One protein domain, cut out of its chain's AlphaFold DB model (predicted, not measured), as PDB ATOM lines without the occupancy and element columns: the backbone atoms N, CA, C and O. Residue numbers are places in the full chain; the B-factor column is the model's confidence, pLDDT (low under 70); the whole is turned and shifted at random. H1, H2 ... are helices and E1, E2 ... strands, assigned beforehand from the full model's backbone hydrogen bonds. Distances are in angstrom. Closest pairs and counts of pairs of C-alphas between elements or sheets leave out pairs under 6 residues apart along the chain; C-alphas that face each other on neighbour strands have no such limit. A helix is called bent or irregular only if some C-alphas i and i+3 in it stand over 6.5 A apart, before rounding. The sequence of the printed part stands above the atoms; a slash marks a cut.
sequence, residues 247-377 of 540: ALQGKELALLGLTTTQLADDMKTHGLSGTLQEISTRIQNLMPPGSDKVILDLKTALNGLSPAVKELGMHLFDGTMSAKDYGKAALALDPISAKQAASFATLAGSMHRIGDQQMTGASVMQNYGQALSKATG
ATOM      1  N   ALA A 247     -42.488  29.777  -8.570       84.94
ATOM      2  CA  ALA A 247     -42.509  31.157  -8.080       84.94
ATOM      3  C   ALA A 247     -43.668  31.442  -7.103       84.94
ATOM      4  O   ALA A 247     -43.546  32.327  -6.260       84.94
ATOM      5  N   LEU A 248     -44.795  30.729  -7.222       84.69
ATOM      6  CA  LEU A 248     -45.910  30.842  -6.279       84.69
ATOM      7  C   LEU A 248     -45.599  30.100  -4.975       84.69
ATOM      8  O   LEU A 248     -45.728  30.687  -3.904       84.69
ATOM      9  N   GLN A 249     -45.129  28.857  -5.075       89.25
ATOM     10  CA  GLN A 249     -44.765  28.032  -3.923       89.25
ATOM     11  C   GLN A 249     -43.649  28.670  -3.091       89.25
ATOM     12  O   GLN A 249     -43.759  28.762  -1.876       89.25
ATOM     13  N   GLY A 250     -42.604  29.195  -3.734       87.88
ATOM     14  CA  GLY A 250     -41.513  29.881  -3.044       87.88
ATOM     15  C   GLY A 250     -41.976  31.118  -2.267       87.88
ATOM     16  O   GLY A 250     -41.459  31.387  -1.187       87.88
ATOM     17  N   LYS A 251     -42.979  31.852  -2.773       85.19
ATOM     18  CA  LYS A 251     -43.585  32.971  -2.030       85.19
ATOM     19  C   LYS A 251     -44.372  32.481  -0.826       85.19
ATOM     20  O   LYS A 251     -44.228  33.050   0.248       85.19
ATOM     21  N   GLU A 252     -45.180  31.445  -1.016       87.81
ATOM     22  CA  GLU A 252     -45.960  30.831   0.055       87.81
ATOM     23  C   GLU A 252     -45.046  30.345   1.189       87.81
ATOM     24  O   GLU A 252     -45.213  30.741   2.338       87.81
ATOM     25  N   LEU A 253     -44.008  29.575   0.853       90.19
ATOM     26  CA  LEU A 253     -43.004  29.086   1.798       90.19
ATOM     27  C   LEU A 253     -42.275  30.228   2.510       90.19
ATOM     28  O   LEU A 253     -42.109  30.185   3.729       90.19
ATOM     29  N   ALA A 254     -41.905  31.285   1.782       86.56
ATOM     30  CA  ALA A 254     -41.288  32.456   2.391       86.56
ATOM     31  C   ALA A 254     -42.232  33.135   3.395       86.56
ATOM     32  O   ALA A 254     -41.791  33.522   4.471       86.56
ATOM     33  N   LEU A 255     -43.533  33.226   3.101       84.75
ATOM     34  CA  LEU A 255     -44.533  33.751   4.038       84.75
ATOM     35  C   LEU A 255     -44.755  32.845   5.261       84.75
ATOM     36  O   LEU A 255     -45.099  33.347   6.329       84.75
ATOM     37  N   LEU A 256     -44.479  31.543   5.145       87.81
ATOM     38  CA  LEU A 256     -44.390  30.607   6.278       87.81
ATOM     39  C   LEU A 256     -43.057  30.717   7.049       87.81
ATOM     40  O   LEU A 256     -42.827  29.999   8.028       87.81
ATOM     41  N   GLY A 257     -42.166  31.620   6.629       86.50
ATOM     42  CA  GLY A 257     -40.852  31.828   7.233       86.50
ATOM     43  C   GLY A 257     -39.838  30.738   6.885       86.50
ATOM     44  O   GLY A 257     -38.878  30.566   7.632       86.50
ATOM     45  N   LEU A 258     -40.056  29.993   5.798       88.31
ATOM     46  CA  LEU A 258     -39.137  28.977   5.294       88.31
ATOM     47  C   LEU A 258     -38.303  29.533   4.140       88.31
ATOM     48  O   LEU A 258     -38.810  30.188   3.227       88.31
ATOM     49  N   THR A 259     -37.007  29.238   4.170       85.00
ATOM     50  CA  THR A 259     -36.115  29.483   3.032       85.00
ATOM     51  C   THR A 259     -35.986  28.217   2.192       85.00
ATOM     52  O   THR A 259     -36.198  27.113   2.685       85.00
ATOM     53  N   THR A 260     -35.596  28.352   0.925       82.50
ATOM     54  CA  THR A 260     -35.333  27.187   0.062       82.50
ATOM     55  C   THR A 260     -34.178  26.330   0.581       82.50
ATOM     56  O   THR A 260     -34.210  25.115   0.433       82.50
ATOM     57  N   THR A 261     -33.178  26.945   1.222       85.56
ATOM     58  CA  THR A 261     -32.079  26.224   1.881       85.56
ATOM     59  C   THR A 261     -32.587  25.419   3.066       85.56
ATOM     60  O   THR A 261     -32.314  24.230   3.140       85.56
ATOM     61  N   GLN A 262     -33.384  26.040   3.938       88.06
ATOM     62  CA  GLN A 262     -33.963  25.348   5.084       88.06
ATOM     63  C   GLN A 262     -34.881  24.204   4.649       88.06
ATOM     64  O   GLN A 262     -34.821  23.137   5.235       88.06
ATOM     65  N   LEU A 263     -35.656  24.389   3.578       89.25
ATOM     66  CA  LEU A 263     -36.487  23.327   3.017       89.25
ATOM     67  C   LEU A 263     -35.653  22.127   2.538       89.25
ATOM     68  O   LEU A 263     -36.001  20.985   2.821       89.25
ATOM     69  N   ALA A 264     -34.551  22.377   1.824       88.19
ATOM     70  CA  ALA A 264     -33.652  21.318   1.370       88.19
ATOM     71  C   ALA A 264     -32.947  20.613   2.545       88.19
ATOM     72  O   ALA A 264     -32.791  19.392   2.526       88.19
ATOM     73  N   ASP A 265     -32.551  21.371   3.571       91.50
ATOM     74  CA  ASP A 265     -31.961  20.822   4.792       91.50
ATOM     75  C   ASP A 265     -32.979  19.968   5.560       91.50
ATOM     76  O   ASP A 265     -32.660  18.838   5.923       91.50
ATOM     77  N   ASP A 266     -34.216  20.447   5.720       93.38
ATOM     78  CA  ASP A 266     -35.304  19.717   6.376       93.38
ATOM     79  C   ASP A 266     -35.619  18.407   5.642       93.38
ATOM     80  O   ASP A 266     -35.743  17.367   6.286       93.38
ATOM     81  N   MET A 267     -35.647  18.397   4.305       93.94
ATOM     82  CA  MET A 267     -35.837  17.156   3.538       93.94
ATOM     83  C   MET A 267     -34.738  16.130   3.803       93.94
ATOM     84  O   MET A 267     -34.999  14.926   3.835       93.94
ATOM     85  N   LYS A 268     -33.505  16.602   3.996       93.56
ATOM     86  CA  LYS A 268     -32.345  15.755   4.257       93.56
ATOM     87  C   LYS A 268     -32.298  15.251   5.702       93.56
ATOM     88  O   LYS A 268     -31.856  14.128   5.931       93.56
ATOM     89  N   THR A 269     -32.685  16.071   6.681       93.25
ATOM     90  CA  THR A 269     -32.544  15.743   8.114       93.25
ATOM     91  C   THR A 269     -33.809  15.184   8.745       93.25
ATOM     92  O   THR A 269     -33.719  14.371   9.663       93.25
ATOM     93  N   HIS A 270     -34.974  15.626   8.281       92.44
ATOM     94  CA  HIS A 270     -36.289  15.261   8.807       92.44
ATOM     95  C   HIS A 270     -37.098  14.397   7.829       92.44
ATOM     96  O   HIS A 270     -38.209  13.986   8.163       92.44
ATOM     97  N   GLY A 271     -36.565  14.124   6.636       94.94
ATOM     98  CA  GLY A 271     -37.282  13.402   5.592       94.94
ATOM     99  C   GLY A 271     -38.417  14.229   4.987       94.94
ATOM    100  O   GLY A 271     -38.665  15.384   5.358       94.94
ATOM    101  N   LEU A 272     -39.140  13.639   4.034       94.62
ATOM    102  CA  LEU A 272     -40.230  14.341   3.360       94.62
ATOM    103  C   LEU A 272     -41.433  14.541   4.291       94.62
ATOM    104  O   LEU A 272     -41.887  15.673   4.445       94.62
ATOM    105  N   SER A 273     -41.928  13.489   4.946       95.81
ATOM    106  CA  SER A 273     -43.042  13.608   5.900       95.81
ATOM    107  C   SER A 273     -42.749  14.561   7.060       95.81
ATOM    108  O   SER A 273     -43.624  15.349   7.417       95.81
ATOM    109  N   GLY A 274     -41.524  14.578   7.597       96.19
ATOM    110  CA  GLY A 274     -41.122  15.547   8.623       96.19
ATOM    111  C   GLY A 274     -41.106  16.989   8.110       96.19
ATOM    112  O   GLY A 274     -41.594  17.893   8.785       96.19
ATOM    113  N   THR A 275     -40.649  17.205   6.875       96.00
ATOM    114  CA  THR A 275     -40.719  18.525   6.222       96.00
ATOM    115  C   THR A 275     -42.171  18.969   6.007       96.00
ATOM    116  O   THR A 275     -42.532  20.116   6.276       96.00
ATOM    117  N   LEU A 276     -43.040  18.057   5.565       96.19
ATOM    118  CA  LEU A 276     -44.472  18.322   5.400       96.19
ATOM    119  C   LEU A 276     -45.158  18.601   6.745       96.19
ATOM    120  O   LEU A 276     -46.046  19.454   6.812       96.19
ATOM    121  N   GLN A 277     -44.724  17.933   7.816       96.50
ATOM    122  CA  GLN A 277     -45.170  18.202   9.178       96.50
ATOM    123  C   GLN A 277     -44.775  19.605   9.635       96.50
ATOM    124  O   GLN A 277     -45.623  20.322  10.160       96.50
ATOM    125  N   GLU A 278     -43.536  20.028   9.396       94.94
ATOM    126  CA  GLU A 278     -43.080  21.379   9.735       94.94
ATOM    127  C   GLU A 278     -43.898  22.446   8.988       94.94
ATOM    128  O   GLU A 278     -44.362  23.421   9.588       94.94
ATOM    129  N   ILE A 279     -44.164  22.235   7.693       94.38
ATOM    130  CA  ILE A 279     -45.043  23.106   6.897       94.38
ATOM    131  C   ILE A 279     -46.455  23.146   7.502       94.38
ATOM    132  O   ILE A 279     -47.002  24.228   7.720       94.38
ATOM    133  N   SER A 280     -47.040  21.984   7.807       93.69
ATOM    134  CA  SER A 280     -48.371  21.871   8.416       93.69
ATOM    135  C   SER A 280     -48.451  22.620   9.752       93.69
ATOM    136  O   SER A 280     -49.351  23.439   9.949       93.69
ATOM    137  N   THR A 281     -47.475  22.420  10.640       93.69
ATOM    138  CA  THR A 281     -47.403  23.081  11.948       93.69
ATOM    139  C   THR A 281     -47.253  24.595  11.814       93.69
ATOM    140  O   THR A 281     -47.915  25.345  12.531       93.69
ATOM    141  N   ARG A 282     -46.444  25.083  10.866       91.62
ATOM    142  CA  ARG A 282     -46.323  26.526  10.596       91.62
ATOM    143  C   ARG A 282     -47.632  27.138  10.129       91.62
ATOM    144  O   ARG A 282     -47.998  28.207  10.609       91.62
ATOM    145  N   ILE A 283     -48.353  26.455   9.242       90.44
ATOM    146  CA  ILE A 283     -49.673  26.899   8.786       90.44
ATOM    147  C   ILE A 283     -50.647  26.957   9.971       90.44
ATOM    148  O   ILE A 283     -51.318  27.972  10.147       90.44
ATOM    149  N   GLN A 284     -50.688  25.919  10.813       88.19
ATOM    150  CA  GLN A 284     -51.556  25.867  11.999       88.19
ATOM    151  C   GLN A 284     -51.252  26.988  13.001       88.19
ATOM    152  O   GLN A 284     -52.171  27.617  13.518       88.19
ATOM    153  N   ASN A 285     -49.976  27.304  13.230       88.88
ATOM    154  CA  ASN A 285     -49.566  28.387  14.130       88.88
ATOM    155  C   ASN A 285     -49.970  29.788  13.628       88.88
ATOM    156  O   ASN A 285     -50.001  30.735  14.413       88.88
ATOM    157  N   LEU A 286     -50.282  29.925  12.336       85.62
ATOM    158  CA  LEU A 286     -50.764  31.162  11.711       85.62
ATOM    159  C   LEU A 286     -52.299  31.222  11.601       85.62
ATOM    160  O   LEU A 286     -52.843  32.163  11.013       85.62
ATOM    161  N   MET A 287     -53.009  30.239  12.162       83.38
ATOM    162  CA  MET A 287     -54.468  30.227  12.254       83.38
ATOM    163  C   MET A 287     -54.920  30.811  13.602       83.38
ATOM    164  O   MET A 287     -54.486  30.341  14.655       83.38
ATOM    165  N   PRO A 288     -55.810  31.822  13.623       79.81
ATOM    166  CA  PRO A 288     -56.428  32.282  14.860       79.81
ATOM    167  C   PRO A 288     -57.215  31.150  15.548       79.81
ATOM    168  O   PRO A 288     -57.872  30.369  14.853       79.81
ATOM    169  N   PRO A 289     -57.230  31.074  16.893       72.75
ATOM    170  CA  PRO A 289     -57.990  30.057  17.616       72.75
ATOM    171  C   PRO A 289     -59.465  30.023  17.187       72.75
ATOM    172  O   PRO A 289     -60.165  31.032  17.278       72.75
ATOM    173  N   GLY A 290     -59.938  28.865  16.714       68.44
ATOM    174  CA  GLY A 290     -61.317  28.674  16.244       68.44
ATOM    175  C   GLY A 290     -61.609  29.195  14.829       68.44
ATOM    176  O   GLY A 290     -62.778  29.331  14.473       68.44
ATOM    177  N   SER A 291     -60.583  29.505  14.027       71.69
ATOM    178  CA  SER A 291     -60.728  29.914  12.627       71.69
ATOM    179  C   SER A 291     -60.095  28.909  11.669       71.69
ATOM    180  O   SER A 291     -58.963  28.493  11.876       71.69
ATOM    181  N   ASP A 292     -60.769  28.628  10.552       69.81
ATOM    182  CA  ASP A 292     -60.205  27.847   9.437       69.81
ATOM    183  C   ASP A 292     -59.317  28.696   8.505       69.81
ATOM    184  O   ASP A 292     -58.847  28.218   7.467       69.81
ATOM    185  N   LYS A 293     -59.124  29.984   8.836       76.75
ATOM    186  CA  LYS A 293     -58.352  30.940   8.039       76.75
ATOM    187  C   LYS A 293     -56.917  31.044   8.542       76.75
ATOM    188  O   LYS A 293     -56.670  31.373   9.695       76.75
ATOM    189  N   VAL A 294     -55.984  30.845   7.629       74.75
ATOM    190  CA  VAL A 294     -54.554  31.097   7.767       74.75
ATOM    191  C   VAL A 294     -54.294  32.552   7.398       74.75
ATOM    192  O   VAL A 294     -54.703  32.999   6.321       74.75
ATOM    193  N   ILE A 295     -53.616  33.286   8.281       75.19
ATOM    194  CA  ILE A 295     -53.186  34.664   8.029       75.19
ATOM    195  C   ILE A 295     -51.681  34.657   7.781       75.19
ATOM    196  O   ILE A 295     -50.886  34.490   8.703       75.19
ATOM    197  N   LEU A 296     -51.284  34.857   6.529       73.19
ATOM    198  CA  LEU A 296     -49.881  34.993   6.165       73.19
ATOM    199  C   LEU A 296     -49.459  36.458   6.234       73.19
ATOM    200  O   LEU A 296     -49.937  37.271   5.444       73.19
ATOM    201  N   ASP A 297     -48.564  36.783   7.165       73.88
ATOM    202  CA  ASP A 297     -47.971  38.114   7.325       73.88
ATOM    203  C   ASP A 297     -46.543  38.116   6.766       73.88
ATOM    204  O   ASP A 297     -45.729  37.238   7.061       73.88
ATOM    205  N   LEU A 298     -46.211  39.139   5.983       72.69
ATOM    206  CA  LEU A 298     -44.862  39.328   5.452       72.69
ATOM    207  C   LEU A 298     -43.809  39.485   6.572       72.69
ATOM    208  O   LEU A 298     -42.633  39.213   6.343       72.69
ATOM    209  N   LYS A 299     -44.199  39.876   7.793       76.88
ATOM    210  CA  LYS A 299     -43.319  39.890   8.973       76.88
ATOM    211  C   LYS A 299     -42.788  38.499   9.313       76.88
ATOM    212  O   LYS A 299     -41.644  38.386   9.748       76.88
ATOM    213  N   THR A 300     -43.568  37.443   9.085       79.56
ATOM    214  CA  THR A 300     -43.131  36.055   9.309       79.56
ATOM    215  C   THR A 300     -41.988  35.683   8.365       79.56
ATOM    216  O   THR A 300     -41.038  35.024   8.787       79.56
ATOM    217  N   ALA A 301     -42.006  36.204   7.133       77.81
ATOM    218  CA  ALA A 301     -40.938  35.997   6.158       77.81
ATOM    219  C   ALA A 301     -39.587  36.585   6.591       77.81
ATOM    220  O   ALA A 301     -38.546  36.105   6.150       77.81
ATOM    221  N   LEU A 302     -39.574  37.580   7.490       79.75
ATOM    222  CA  LEU A 302     -38.333  38.134   8.040       79.75
ATOM    223  C   LEU A 302     -37.630  37.194   9.026       79.75
ATOM    224  O   LEU A 302     -36.435  37.356   9.269       79.75
ATOM    225  N   ASN A 303     -38.344  36.235   9.623       81.38
ATOM    226  CA  ASN A 303     -37.768  35.364  10.649       81.38
ATOM    227  C   ASN A 303     -36.736  34.376  10.089       81.38
ATOM    228  O   ASN A 303     -35.861  33.955  10.839       81.38
ATOM    229  N   GLY A 304     -36.815  34.047   8.796       73.12
ATOM    230  CA  GLY A 304     -35.857  33.174   8.108       73.12
ATOM    231  C   GLY A 304     -34.661  33.903   7.479       73.12
ATOM    232  O   GLY A 304     -33.878  33.273   6.772       73.12
ATOM    233  N   LEU A 305     -34.526  35.220   7.672       81.94
ATOM    234  CA  LEU A 305     -33.478  36.045   7.051       81.94
ATOM    235  C   LEU A 305     -32.377  36.415   8.055       81.94
ATOM    236  O   LEU A 305     -32.560  36.286   9.266       81.94
ATOM    237  N   SER A 306     -31.228  36.899   7.564       84.50
ATOM    238  CA  SER A 306     -30.144  37.339   8.451       84.50
ATOM    239  C   SER A 306     -30.590  38.489   9.375       84.50
ATOM    240  O   SER A 306     -31.475  39.269   9.004       84.50
ATOM    241  N   PRO A 307     -29.977  38.649  10.568       87.44
ATOM    242  CA  PRO A 307     -30.361  39.696  11.519       87.44
ATOM    243  C   PRO A 307     -30.378  41.103  10.907       87.44
ATOM    244  O   PRO A 307     -31.309  41.866  11.152       87.44
ATOM    245  N   ALA A 308     -29.403  41.411  10.046       85.56
ATOM    246  CA  ALA A 308     -29.317  42.696   9.358       85.56
ATOM    247  C   ALA A 308     -30.484  42.918   8.378       85.56
ATOM    248  O   ALA A 308     -31.037  44.012   8.294       85.56
ATOM    249  N   VAL A 309     -30.905  41.874   7.656       85.38
ATOM    250  CA  VAL A 309     -32.050  41.953   6.733       85.38
ATOM    251  C   VAL A 309     -33.364  42.056   7.499       85.38
ATOM    252  O   VAL A 309     -34.263  42.783   7.077       85.38
ATOM    253  N   LYS A 310     -33.470  41.367   8.639       86.50
ATOM    254  CA  LYS A 310     -34.626  41.443   9.536       86.50
ATOM    255  C   LYS A 310     -34.828  42.859  10.070       86.50
ATOM    256  O   LYS A 310     -35.940  43.371   9.984       86.50
ATOM    257  N   GLU A 311     -33.768  43.498  10.560       85.62
ATOM    258  CA  GLU A 311     -33.807  44.874  11.068       85.62
ATOM    259  C   GLU A 311     -34.218  45.870   9.973       85.62
ATOM    260  O   GLU A 311     -35.181  46.619  10.140       85.62
ATOM    261  N   LEU A 312     -33.578  45.806   8.800       84.31
ATOM    262  CA  LEU A 312     -33.955  46.645   7.657       84.31
ATOM    263  C   LEU A 312     -35.398  46.404   7.201       84.31
ATOM    264  O   LEU A 312     -36.107  47.341   6.838       84.31
ATOM    265  N   GLY A 313     -35.844  45.147   7.205       82.75
ATOM    266  CA  GLY A 313     -37.208  44.778   6.852       82.75
ATOM    267  C   GLY A 313     -38.231  45.341   7.834       82.75
ATOM    268  O   GLY A 313     -39.274  45.827   7.404       82.75
ATOM    269  N   MET A 314     -37.928  45.342   9.136       82.56
ATOM    270  CA  MET A 314     -38.797  45.943  10.153       82.56
ATOM    271  C   MET A 314     -38.993  47.445   9.931       82.56
ATOM    272  O   MET A 314     -40.132  47.904   9.993       82.56
ATOM    273  N   HIS A 315     -37.934  48.170   9.559       82.19
ATOM    274  CA  HIS A 315     -38.025  49.589   9.205       82.19
ATOM    275  C   HIS A 315     -38.867  49.866   7.946       82.19
ATOM    276  O   HIS A 315     -39.474  50.928   7.795       82.19
ATOM    277  N   LEU A 316     -38.921  48.910   7.013       77.56
ATOM    278  CA  LEU A 316     -39.814  48.999   5.857       77.56
ATOM    279  C   LEU A 316     -41.287  48.800   6.265       77.56
ATOM    280  O   LEU A 316     -42.181  49.385   5.657       77.56
ATOM    281  N   PHE A 317     -41.548  47.988   7.293       73.31
ATOM    282  CA  PHE A 317     -42.899  47.685   7.775       73.31
ATOM    283  C   PHE A 317     -43.508  48.735   8.688       73.31
ATOM    284  O   PHE A 317     -44.709  48.988   8.607       73.31
ATOM    285  N   ASP A 318     -42.716  49.289   9.599       77.31
ATOM    286  CA  ASP A 318     -43.168  50.321  10.534       77.31
ATOM    287  C   ASP A 318     -43.293  51.706   9.864       77.31
ATOM    288  O   ASP A 318     -43.766  52.657  10.484       77.31
ATOM    289  N   GLY A 319     -42.918  51.805   8.583       72.44
ATOM    290  CA  GLY A 319     -42.993  53.019   7.774       72.44
ATOM    291  C   GLY A 319     -41.863  54.012   8.043       72.44
ATOM    292  O   GLY A 319     -41.896  55.121   7.508       72.44
ATOM    293  N   THR A 320     -40.863  53.637   8.846       81.44
ATOM    294  CA  THR A 320     -39.707  54.490   9.163       81.44
ATOM    295  C   THR A 320     -38.698  54.569   8.013       81.44
ATOM    296  O   THR A 320     -37.871  55.481   7.988       81.44
ATOM    297  N   MET A 321     -38.789  53.671   7.024       82.12
ATOM    298  CA  MET A 321     -37.924  53.625   5.845       82.12
ATOM    299  C   MET A 321     -38.724  53.431   4.552       82.12
ATOM    300  O   MET A 321     -39.621  52.595   4.465       82.12
ATOM    301  N   SER A 322     -38.375  54.184   3.503       83.50
ATOM    302  CA  SER A 322     -38.983  54.006   2.180       83.50
ATOM    303  C   SER A 322     -38.411  52.779   1.455       83.50
ATOM    304  O   SER A 322     -37.257  52.409   1.660       83.50
ATOM    305  N   ALA A 323     -39.160  52.190   0.515       79.19
ATOM    306  CA  ALA A 323     -38.664  51.079  -0.312       79.19
ATOM    307  C   ALA A 323     -37.384  51.431  -1.103       79.19
ATOM    308  O   ALA A 323     -36.537  50.575  -1.360       79.19
ATOM    309  N   LYS A 324     -37.219  52.710  -1.470       83.75
ATOM    310  CA  LYS A 324     -36.017  53.216  -2.144       83.75
ATOM    311  C   LYS A 324     -34.812  53.237  -1.202       83.75
ATOM    312  O   LYS A 324     -33.708  52.891  -1.624       83.75
ATOM    313  N   ASP A 325     -35.021  53.640   0.048       86.50
ATOM    314  CA  ASP A 325     -33.964  53.692   1.062       86.50
ATOM    315  C   ASP A 325     -33.602  52.291   1.555       86.50
ATOM    316  O   ASP A 325     -32.420  51.993   1.706       86.50
ATOM    317  N   TYR A 326     -34.589  51.395   1.647       86.12
ATOM    318  CA  TYR A 326     -34.370  49.968   1.863       86.12
ATOM    319  C   TYR A 326     -33.450  49.376   0.792       86.12
ATOM    320  O   TYR A 326     -32.449  48.747   1.118       86.12
ATOM    321  N   GLY A 327     -33.737  49.626  -0.492       85.12
ATOM    322  CA  GLY A 327     -32.907  49.128  -1.591       85.12
ATOM    323  C   GLY A 327     -31.459  49.625  -1.524       85.12
ATOM    324  O   GLY A 327     -30.536  48.872  -1.819       85.12
ATOM    325  N   LYS A 328     -31.237  50.868  -1.083       88.94
ATOM    326  CA  LYS A 328     -29.885  51.403  -0.860       88.94
ATOM    327  C   LYS A 328     -29.192  50.757   0.340       88.94
ATOM    328  O   LYS A 328     -28.026  50.395   0.227       88.94
ATOM    329  N   ALA A 329     -29.893  50.612   1.463       87.38
ATOM    330  CA  ALA A 329     -29.353  50.000   2.673       87.38
ATOM    331  C   ALA A 329     -29.022  48.513   2.461       87.38
ATOM    332  O   ALA A 329     -27.980  48.043   2.909       87.38
ATOM    333  N   ALA A 330     -29.846  47.799   1.691       87.62
ATOM    334  CA  ALA A 330     -29.624  46.410   1.306       87.62
ATOM    335  C   ALA A 330     -28.321  46.207   0.511       87.62
ATOM    336  O   ALA A 330     -27.624  45.219   0.727       87.62
ATOM    337  N   LEU A 331     -27.964  47.144  -0.377       87.88
ATOM    338  CA  LEU A 331     -26.721  47.089  -1.163       87.88
ATOM    339  C   LEU A 331     -25.456  47.306  -0.320       87.88
ATOM    340  O   LEU A 331     -24.368  46.966  -0.776       87.88
ATOM    341  N   ALA A 332     -25.590  47.886   0.875       89.44
ATOM    342  CA  ALA A 332     -24.479  48.112   1.797       89.44
ATOM    343  C   ALA A 332     -24.180  46.896   2.695       89.44
ATOM    344  O   ALA A 332     -23.193  46.913   3.431       89.44
ATOM    345  N   LEU A 333     -25.022  45.860   2.654       90.06
ATOM    346  CA  LEU A 333     -24.806  44.617   3.390       90.06
ATOM    347  C   LEU A 333     -23.757  43.730   2.708       90.06
ATOM    348  O   LEU A 333     -23.360  43.950   1.563       90.06
ATOM    349  N   ASP A 334     -23.345  42.669   3.405       92.12
ATOM    350  CA  ASP A 334     -22.549  41.612   2.790       92.12
ATOM    351  C   ASP A 334     -23.300  40.968   1.598       92.12
ATOM    352  O   ASP A 334     -24.536  40.998   1.547       92.12
ATOM    353  N   PRO A 335     -22.591  40.346   0.637       86.88
ATOM    354  CA  PRO A 335     -23.206  39.824  -0.583       86.88
ATOM    355  C   PRO A 335     -24.347  38.815  -0.370       86.88
ATOM    356  O   PRO A 335     -25.217  38.699  -1.237       86.88
ATOM    357  N   ILE A 336     -24.352  38.068   0.740       83.06
ATOM    358  CA  ILE A 336     -25.391  37.077   1.050       83.06
ATOM    359  C   ILE A 336     -26.629  37.796   1.589       83.06
ATOM    360  O   ILE A 336     -27.725  37.618   1.049       83.06
ATOM    361  N   SER A 337     -26.455  38.664   2.586       86.19
ATOM    362  CA  SER A 337     -27.551  39.461   3.150       86.19
ATOM    363  C   SER A 337     -28.164  40.419   2.122       86.19
ATOM    364  O   SER A 337     -29.381  40.579   2.079       86.19
ATOM    365  N   ALA A 338     -27.363  41.000   1.223       86.75
ATOM    366  CA  ALA A 338     -27.856  41.852   0.138       86.75
ATOM    367  C   ALA A 338     -28.796  41.090  -0.817       86.75
ATOM    368  O   ALA A 338     -29.848  41.603  -1.207       86.75
ATOM    369  N   LYS A 339     -28.464  39.834  -1.159       85.25
ATOM    370  CA  LYS A 339     -29.345  38.962  -1.957       85.25
ATOM    371  C   LYS A 339     -30.623  38.600  -1.204       85.25
ATOM    372  O   LYS A 339     -31.698  38.644  -1.795       85.25
ATOM    373  N   GLN A 340     -30.527  38.280   0.087       83.88
ATOM    374  CA  GLN A 340     -31.695  38.006   0.931       83.88
ATOM    375  C   GLN A 340     -32.637  39.218   1.010       83.88
ATOM    376  O   GLN A 340     -33.844  39.065   0.834       83.88
ATOM    377  N   ALA A 341     -32.091  40.424   1.190       85.56
ATOM    378  CA  ALA A 341     -32.857  41.666   1.192       85.56
ATOM    379  C   ALA A 341     -33.532  41.944  -0.161       85.56
ATOM    380  O   ALA A 341     -34.702  42.326  -0.208       85.56
ATOM    381  N   ALA A 342     -32.844  41.696  -1.280       86.19
ATOM    382  CA  ALA A 342     -33.437  41.821  -2.613       86.19
ATOM    383  C   ALA A 342     -34.596  40.827  -2.838       86.19
ATOM    384  O   ALA A 342     -35.648  41.199  -3.371       86.19
ATOM    385  N   SER A 343     -34.439  39.576  -2.388       83.00
ATOM    386  CA  SER A 343     -35.504  38.565  -2.415       83.00
ATOM    387  C   SER A 343     -36.696  38.971  -1.548       83.00
ATOM    388  O   SER A 343     -37.841  38.866  -1.990       83.00
ATOM    389  N   PHE A 344     -36.443  39.507  -0.350       83.38
ATOM    390  CA  PHE A 344     -37.490  40.008   0.536       83.38
ATOM    391  C   PHE A 344     -38.236  41.206  -0.064       83.38
ATOM    392  O   PHE A 344     -39.463  41.211  -0.075       83.38
ATOM    393  N   ALA A 345     -37.536  42.187  -0.642       81.00
ATOM    394  CA  ALA A 345     -38.174  43.310  -1.337       81.00
ATOM    395  C   ALA A 345     -39.040  42.847  -2.521       81.00
ATOM    396  O   ALA A 345     -40.129  43.379  -2.744       81.00
ATOM    397  N   THR A 346     -38.584  41.829  -3.258       81.69
ATOM    398  CA  THR A 346     -39.360  41.211  -4.343       81.69
ATOM    399  C   THR A 346     -40.626  40.550  -3.805       81.69
ATOM    400  O   THR A 346     -41.707  40.763  -4.356       81.69
ATOM    401  N   LEU A 347     -40.520  39.799  -2.703       78.25
ATOM    402  CA  LEU A 347     -41.664  39.199  -2.019       78.25
ATOM    403  C   LEU A 347     -42.651  40.279  -1.559       78.25
ATOM    404  O   LEU A 347     -43.827  40.208  -1.920       78.25
ATOM    405  N   ALA A 348     -42.154  41.310  -0.871       76.88
ATOM    406  CA  ALA A 348     -42.919  42.439  -0.354       76.88
ATOM    407  C   ALA A 348     -43.699  43.172  -1.451       76.88
ATOM    408  O   ALA A 348     -44.904  43.383  -1.332       76.88
ATOM    409  N   GLY A 349     -43.037  43.498  -2.565       72.56
ATOM    410  CA  GLY A 349     -43.689  44.107  -3.725       72.56
ATOM    411  C   GLY A 349     -44.692  43.172  -4.405       72.56
ATOM    412  O   GLY A 349     -45.687  43.625  -4.971       72.56
ATOM    413  N   SER A 350     -44.464  41.858  -4.330       68.56
ATOM    414  CA  SER A 350     -45.320  40.845  -4.951       68.56
ATOM    415  C   SER A 350     -46.540  40.438  -4.127       68.56
ATOM    416  O   SER A 350     -47.415  39.766  -4.676       68.56
ATOM    417  N   MET A 351     -46.624  40.862  -2.861       64.31
ATOM    418  CA  MET A 351     -47.764  40.591  -1.981       64.31
ATOM    419  C   MET A 351     -49.086  41.017  -2.614       64.31
ATOM    420  O   MET A 351     -50.045  40.283  -2.480       64.31
ATOM    421  N   HIS A 352     -49.115  42.087  -3.418       57.41
ATOM    422  CA  HIS A 352     -50.301  42.533  -4.167       57.41
ATOM    423  C   HIS A 352     -50.789  41.564  -5.273       57.41
ATOM    424  O   HIS A 352     -51.806  41.834  -5.903       57.41
ATOM    425  N   ARG A 353     -50.059  40.478  -5.584       55.56
ATOM    426  CA  ARG A 353     -50.299  39.608  -6.761       55.56
ATOM    427  C   ARG A 353     -50.487  38.117  -6.439       55.56
ATOM    428  O   ARG A 353     -50.427  37.296  -7.355       55.56
ATOM    429  N   ILE A 354     -50.669  37.734  -5.174       54.91
ATOM    430  CA  ILE A 354     -50.918  36.334  -4.782       54.91
ATOM    431  C   ILE A 354     -52.414  35.995  -4.975       54.91
ATOM    432  O   ILE A 354     -53.186  35.991  -4.025       54.91
ATOM    433  N   GLY A 355     -52.818  35.705  -6.220       54.03
ATOM    434  CA  GLY A 355     -54.173  35.239  -6.580       54.03
ATOM    435  C   GLY A 355     -55.316  36.254  -6.377       54.03
ATOM    436  O   GLY A 355     -55.079  37.400  -6.013       54.03
ATOM    437  N   ASP A 356     -56.564  35.819  -6.607       48.62
ATOM    438  CA  ASP A 356     -57.793  36.643  -6.530       48.62
ATOM    439  C   ASP A 356     -58.323  36.859  -5.089       48.62
ATOM    440  O   ASP A 356     -59.471  37.262  -4.887       48.62
ATOM    441  N   GLN A 357     -57.537  36.540  -4.056       52.69
ATOM    442  CA  GLN A 357     -58.009  36.563  -2.665       52.69
ATOM    443  C   GLN A 357     -57.909  37.966  -2.047       52.69
ATOM    444  O   GLN A 357     -56.948  38.695  -2.276       52.69
ATOM    445  N   GLN A 358     -58.921  38.349  -1.257       47.53
ATOM    446  CA  GLN A 358     -59.010  39.664  -0.611       47.53
ATOM    447  C   GLN A 358     -57.802  39.928   0.296       47.53
ATOM    448  O   GLN A 358     -57.625  39.280   1.327       47.53
ATOM    449  N   MET A 359     -57.003  40.926  -0.080       51.41
ATOM    450  CA  MET A 359     -55.884  41.441   0.704       51.41
ATOM    451  C   MET A 359     -56.370  42.600   1.567       51.41
ATOM    452  O   MET A 359     -56.853  43.608   1.052       51.41
ATOM    453  N   THR A 360     -56.245  42.470   2.885       45.56
ATOM    454  CA  THR A 360     -56.479  43.573   3.823       45.56
ATOM    455  C   THR A 360     -55.156  43.909   4.496       45.56
ATOM    456  O   THR A 360     -54.726  43.195   5.398       45.56
ATOM    457  N   GLY A 361     -54.482  44.970   4.045       53.41
ATOM    458  CA  GLY A 361     -53.128  45.285   4.518       53.41
ATOM    459  C   GLY A 361     -52.107  44.228   4.083       53.41
ATOM    460  O   GLY A 361     -52.393  43.414   3.212       53.41
ATOM    461  N   ALA A 362     -50.902  44.249   4.652       58.34
ATOM    462  CA  ALA A 362     -49.789  43.352   4.317       58.34
ATOM    463  C   ALA A 362     -50.016  41.875   4.735       58.34
ATOM    464  O   ALA A 362     -49.103  41.234   5.252       58.34
ATOM    465  N   SER A 363     -51.220  41.331   4.535       60.62
ATOM    466  CA  SER A 363     -51.608  39.983   4.946       60.62
ATOM    467  C   SER A 363     -52.461  39.286   3.882       60.62
ATOM    468  O   SER A 363     -53.381  39.883   3.319       60.62
ATOM    469  N   VAL A 364     -52.178  38.005   3.637       64.94
ATOM    470  CA  VAL A 364     -52.962  37.131   2.747       64.94
ATOM    471  C   VAL A 364     -53.797  36.177   3.601       64.94
ATOM    472  O   VAL A 364     -53.251  35.479   4.454       64.94
ATOM    473  N   MET A 365     -55.115  36.151   3.380       68.12
ATOM    474  CA  MET A 365     -56.043  35.239   4.062       68.12
ATOM    475  C   MET A 365     -56.465  34.096   3.141       68.12
ATOM    476  O   MET A 365     -57.035  34.332   2.077       68.12
ATOM    477  N   GLN A 366     -56.261  32.861   3.587       77.62
ATOM    478  CA  GLN A 366     -56.661  31.649   2.866       77.62
ATOM    479  C   GLN A 366     -57.017  30.529   3.841       77.62
ATOM    480  O   GLN A 366     -56.765  30.661   5.031       77.62
ATOM    481  N   ASN A 367     -57.619  29.434   3.379       84.69
ATOM    482  CA  ASN A 367     -57.879  28.291   4.262       84.69
ATOM    483  C   ASN A 367     -56.664  27.349   4.358       84.69
ATOM    484  O   ASN A 367     -55.758  27.411   3.526       84.69
ATOM    485  N   TYR A 368     -56.663  26.465   5.361       86.00
ATOM    486  CA  TYR A 368     -55.578  25.500   5.599       86.00
ATOM    487  C   TYR A 368     -55.204  24.697   4.342       86.00
ATOM    488  O   TYR A 368     -54.031  24.616   3.985       86.00
ATOM    489  N   GLY A 369     -56.197  24.156   3.627       85.75
ATOM    490  CA  GLY A 369     -55.962  23.355   2.424       85.75
ATOM    491  C   GLY A 369     -55.322  24.148   1.280       85.75
ATOM    492  O   GLY A 369     -54.461  23.625   0.580       85.75
ATOM    493  N   GLN A 370     -55.692  25.419   1.106       86.69
ATOM    494  CA  GLN A 370     -55.090  26.306   0.107       86.69
ATOM    495  C   GLN A 370     -53.644  26.654   0.453       86.69
ATOM    496  O   GLN A 370     -52.792  26.581  -0.431       86.69
ATOM    497  N   ALA A 371     -53.369  26.985   1.719       88.12
ATOM    498  CA  ALA A 371     -52.008  27.257   2.175       88.12
ATOM    499  C   ALA A 371     -51.118  26.022   1.991       88.12
ATOM    500  O   ALA A 371     -50.045  26.096   1.396       88.12
ATOM    501  N   LEU A 372     -51.610  24.858   2.422       90.38
ATOM    502  CA  LEU A 372     -50.869  23.609   2.324       90.38
ATOM    503  C   LEU A 372     -50.655  23.196   0.864       90.38
ATOM    504  O   LEU A 372     -49.545  22.825   0.509       90.38
ATOM    505  N   SER A 373     -51.658  23.331  -0.010       92.00
ATOM    506  CA  SER A 373     -51.503  23.054  -1.445       92.00
ATOM    507  C   SER A 373     -50.474  23.975  -2.103       92.00
ATOM    508  O   SER A 373     -49.580  23.501  -2.794       92.00
ATOM    509  N   LYS A 374     -50.526  25.287  -1.839       91.00
ATOM    510  CA  LYS A 374     -49.545  26.233  -2.392       91.00
ATOM    511  C   LYS A 374     -48.135  25.981  -1.862       91.00
ATOM    512  O   LYS A 374     -47.187  26.121  -2.626       91.00
ATOM    513  N   ALA A 375     -47.992  25.616  -0.586       92.06
ATOM    514  CA  ALA A 375     -46.695  25.352   0.036       92.06
ATOM    515  C   ALA A 375     -46.084  24.030  -0.447       92.06
ATOM    516  O   ALA A 375     -44.870  23.928  -0.619       92.06
ATOM    517  N   THR A 376     -46.927  23.030  -0.702       92.69
ATOM    518  CA  THR A 376     -46.500  21.704  -1.169       92.69
ATOM    519  C   THR A 376     -46.353  21.601  -2.682       92.69
ATOM    520  O   THR A 376     -45.701  20.679  -3.160       92.69
ATOM    521  N   GLY A 377     -46.872  22.586  -3.417       90.44
ATOM    522  CA  GLY A 377     -46.688  22.758  -4.855       90.44
ATOM    523  C   GLY A 377     -48.016  22.757  -5.600       90.44
ATOM    524  O   GLY A 377     -48.293  23.685  -6.365       90.44
TER     525      GLY A 377
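Overview. This is residues 247 to 377 of the 540 residues of the protein "PhageMin_Tail domain-containing protein" of Arthrobacter sp. Hiyo8 (UniProt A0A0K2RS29). Two groups of helices are bridged along one side by a short two-stranded ribbon, E1 and E2: at one end of the ribbon H4, H5, H6 and H7 fold back on one another side by side as a small bundle, and at its other end H8 packs on H3, steeply crossed. H1 sits between the groups, touching H4 and H8, and H2 folds out beyond H3. The printed part has 131 residues, with eight named helices and two strands in the order H1 H2 H3 E1 H4 H5 H6 H7 E2 H8; E1 and E2 are antiparallel and the class is mostly helix. The whole is compact, with a radius of gyration of the C-alphas of 14.9 A and spans of 39 by 36 by 25 A.

Along the chain. E1 is residues 293 to 297 and E2 residues 363 to 367. H4, residues 298 to 304, follows E1 directly, and H8, residues 368 to 376, follows E2 directly, ending at C-alpha 376 (-46.500, 21.704, -1.169). H5 is residues 307 to 317, 15.3 A long, and H6 residues 323 to 331. H7, residues 335 to 353, is the longest at 27.8 A and is only just irregular: C-alphas 349 and 352 are 6.8 A apart. H1 is residues 247 to 255, from C-alpha 247 (-42.509, 31.157, -8.080). H2 is residues 260 to 269 and H3 residues 271 to 285, 21.2 A long.

Arrangement. E1 and E2 are antiparallel neighbours at 154 degrees, with N 294 and O 366 2.7 A apart and N 296 and O 364 2.9 A apart, within hydrogen-bond range. H8 touches H1 at a steep tilt of 62 degrees, closest at the C-alphas of Gln 249 and Ala 375, 5.2 A. H8 also touches H3, closest at C-alphas Ser 280 and Leu 372, 6.8 A. H3 touches H2 with residues 272 to 275 alone, closest at C-alphas Asp 266 and Thr 275, 5.5 A. H1 touches H4 about perpendicular, at 82 degrees, with C-alphas Leu 255 and Ala 301 closest at 4.7 A. H4 and H5 form a helical hairpin with a shallow tilt of 4 degrees, closest at C-alphas Leu 302 and Lys 310, 5.2 A. H5 and H6 form another, closest at C-alphas Leu 316 and Ala 323, 6.6 A, and so do H6 and H7, closest at C-alphas Ala 330 and Ala 338, 5.0 A. H2 and H7 are apart. Every O i to N i+4 pair is within hydrogen-bond range in H2, H3, H5, H6 and H8, against 4 of 5 in H1, 13 of 15 in H7 and 0 of 3 in H4, where 3 of 4 O i to N i+3 pairs are.

Size, cuts and confidence. The C-alphas of Gly 290 and Ala 332 are the two farthest apart, 44.1 A. The printed part has no cut and no long link. Mean pLDDT of the printed part is 81.7; residues 290, 292 and 350 to 365 are under 70.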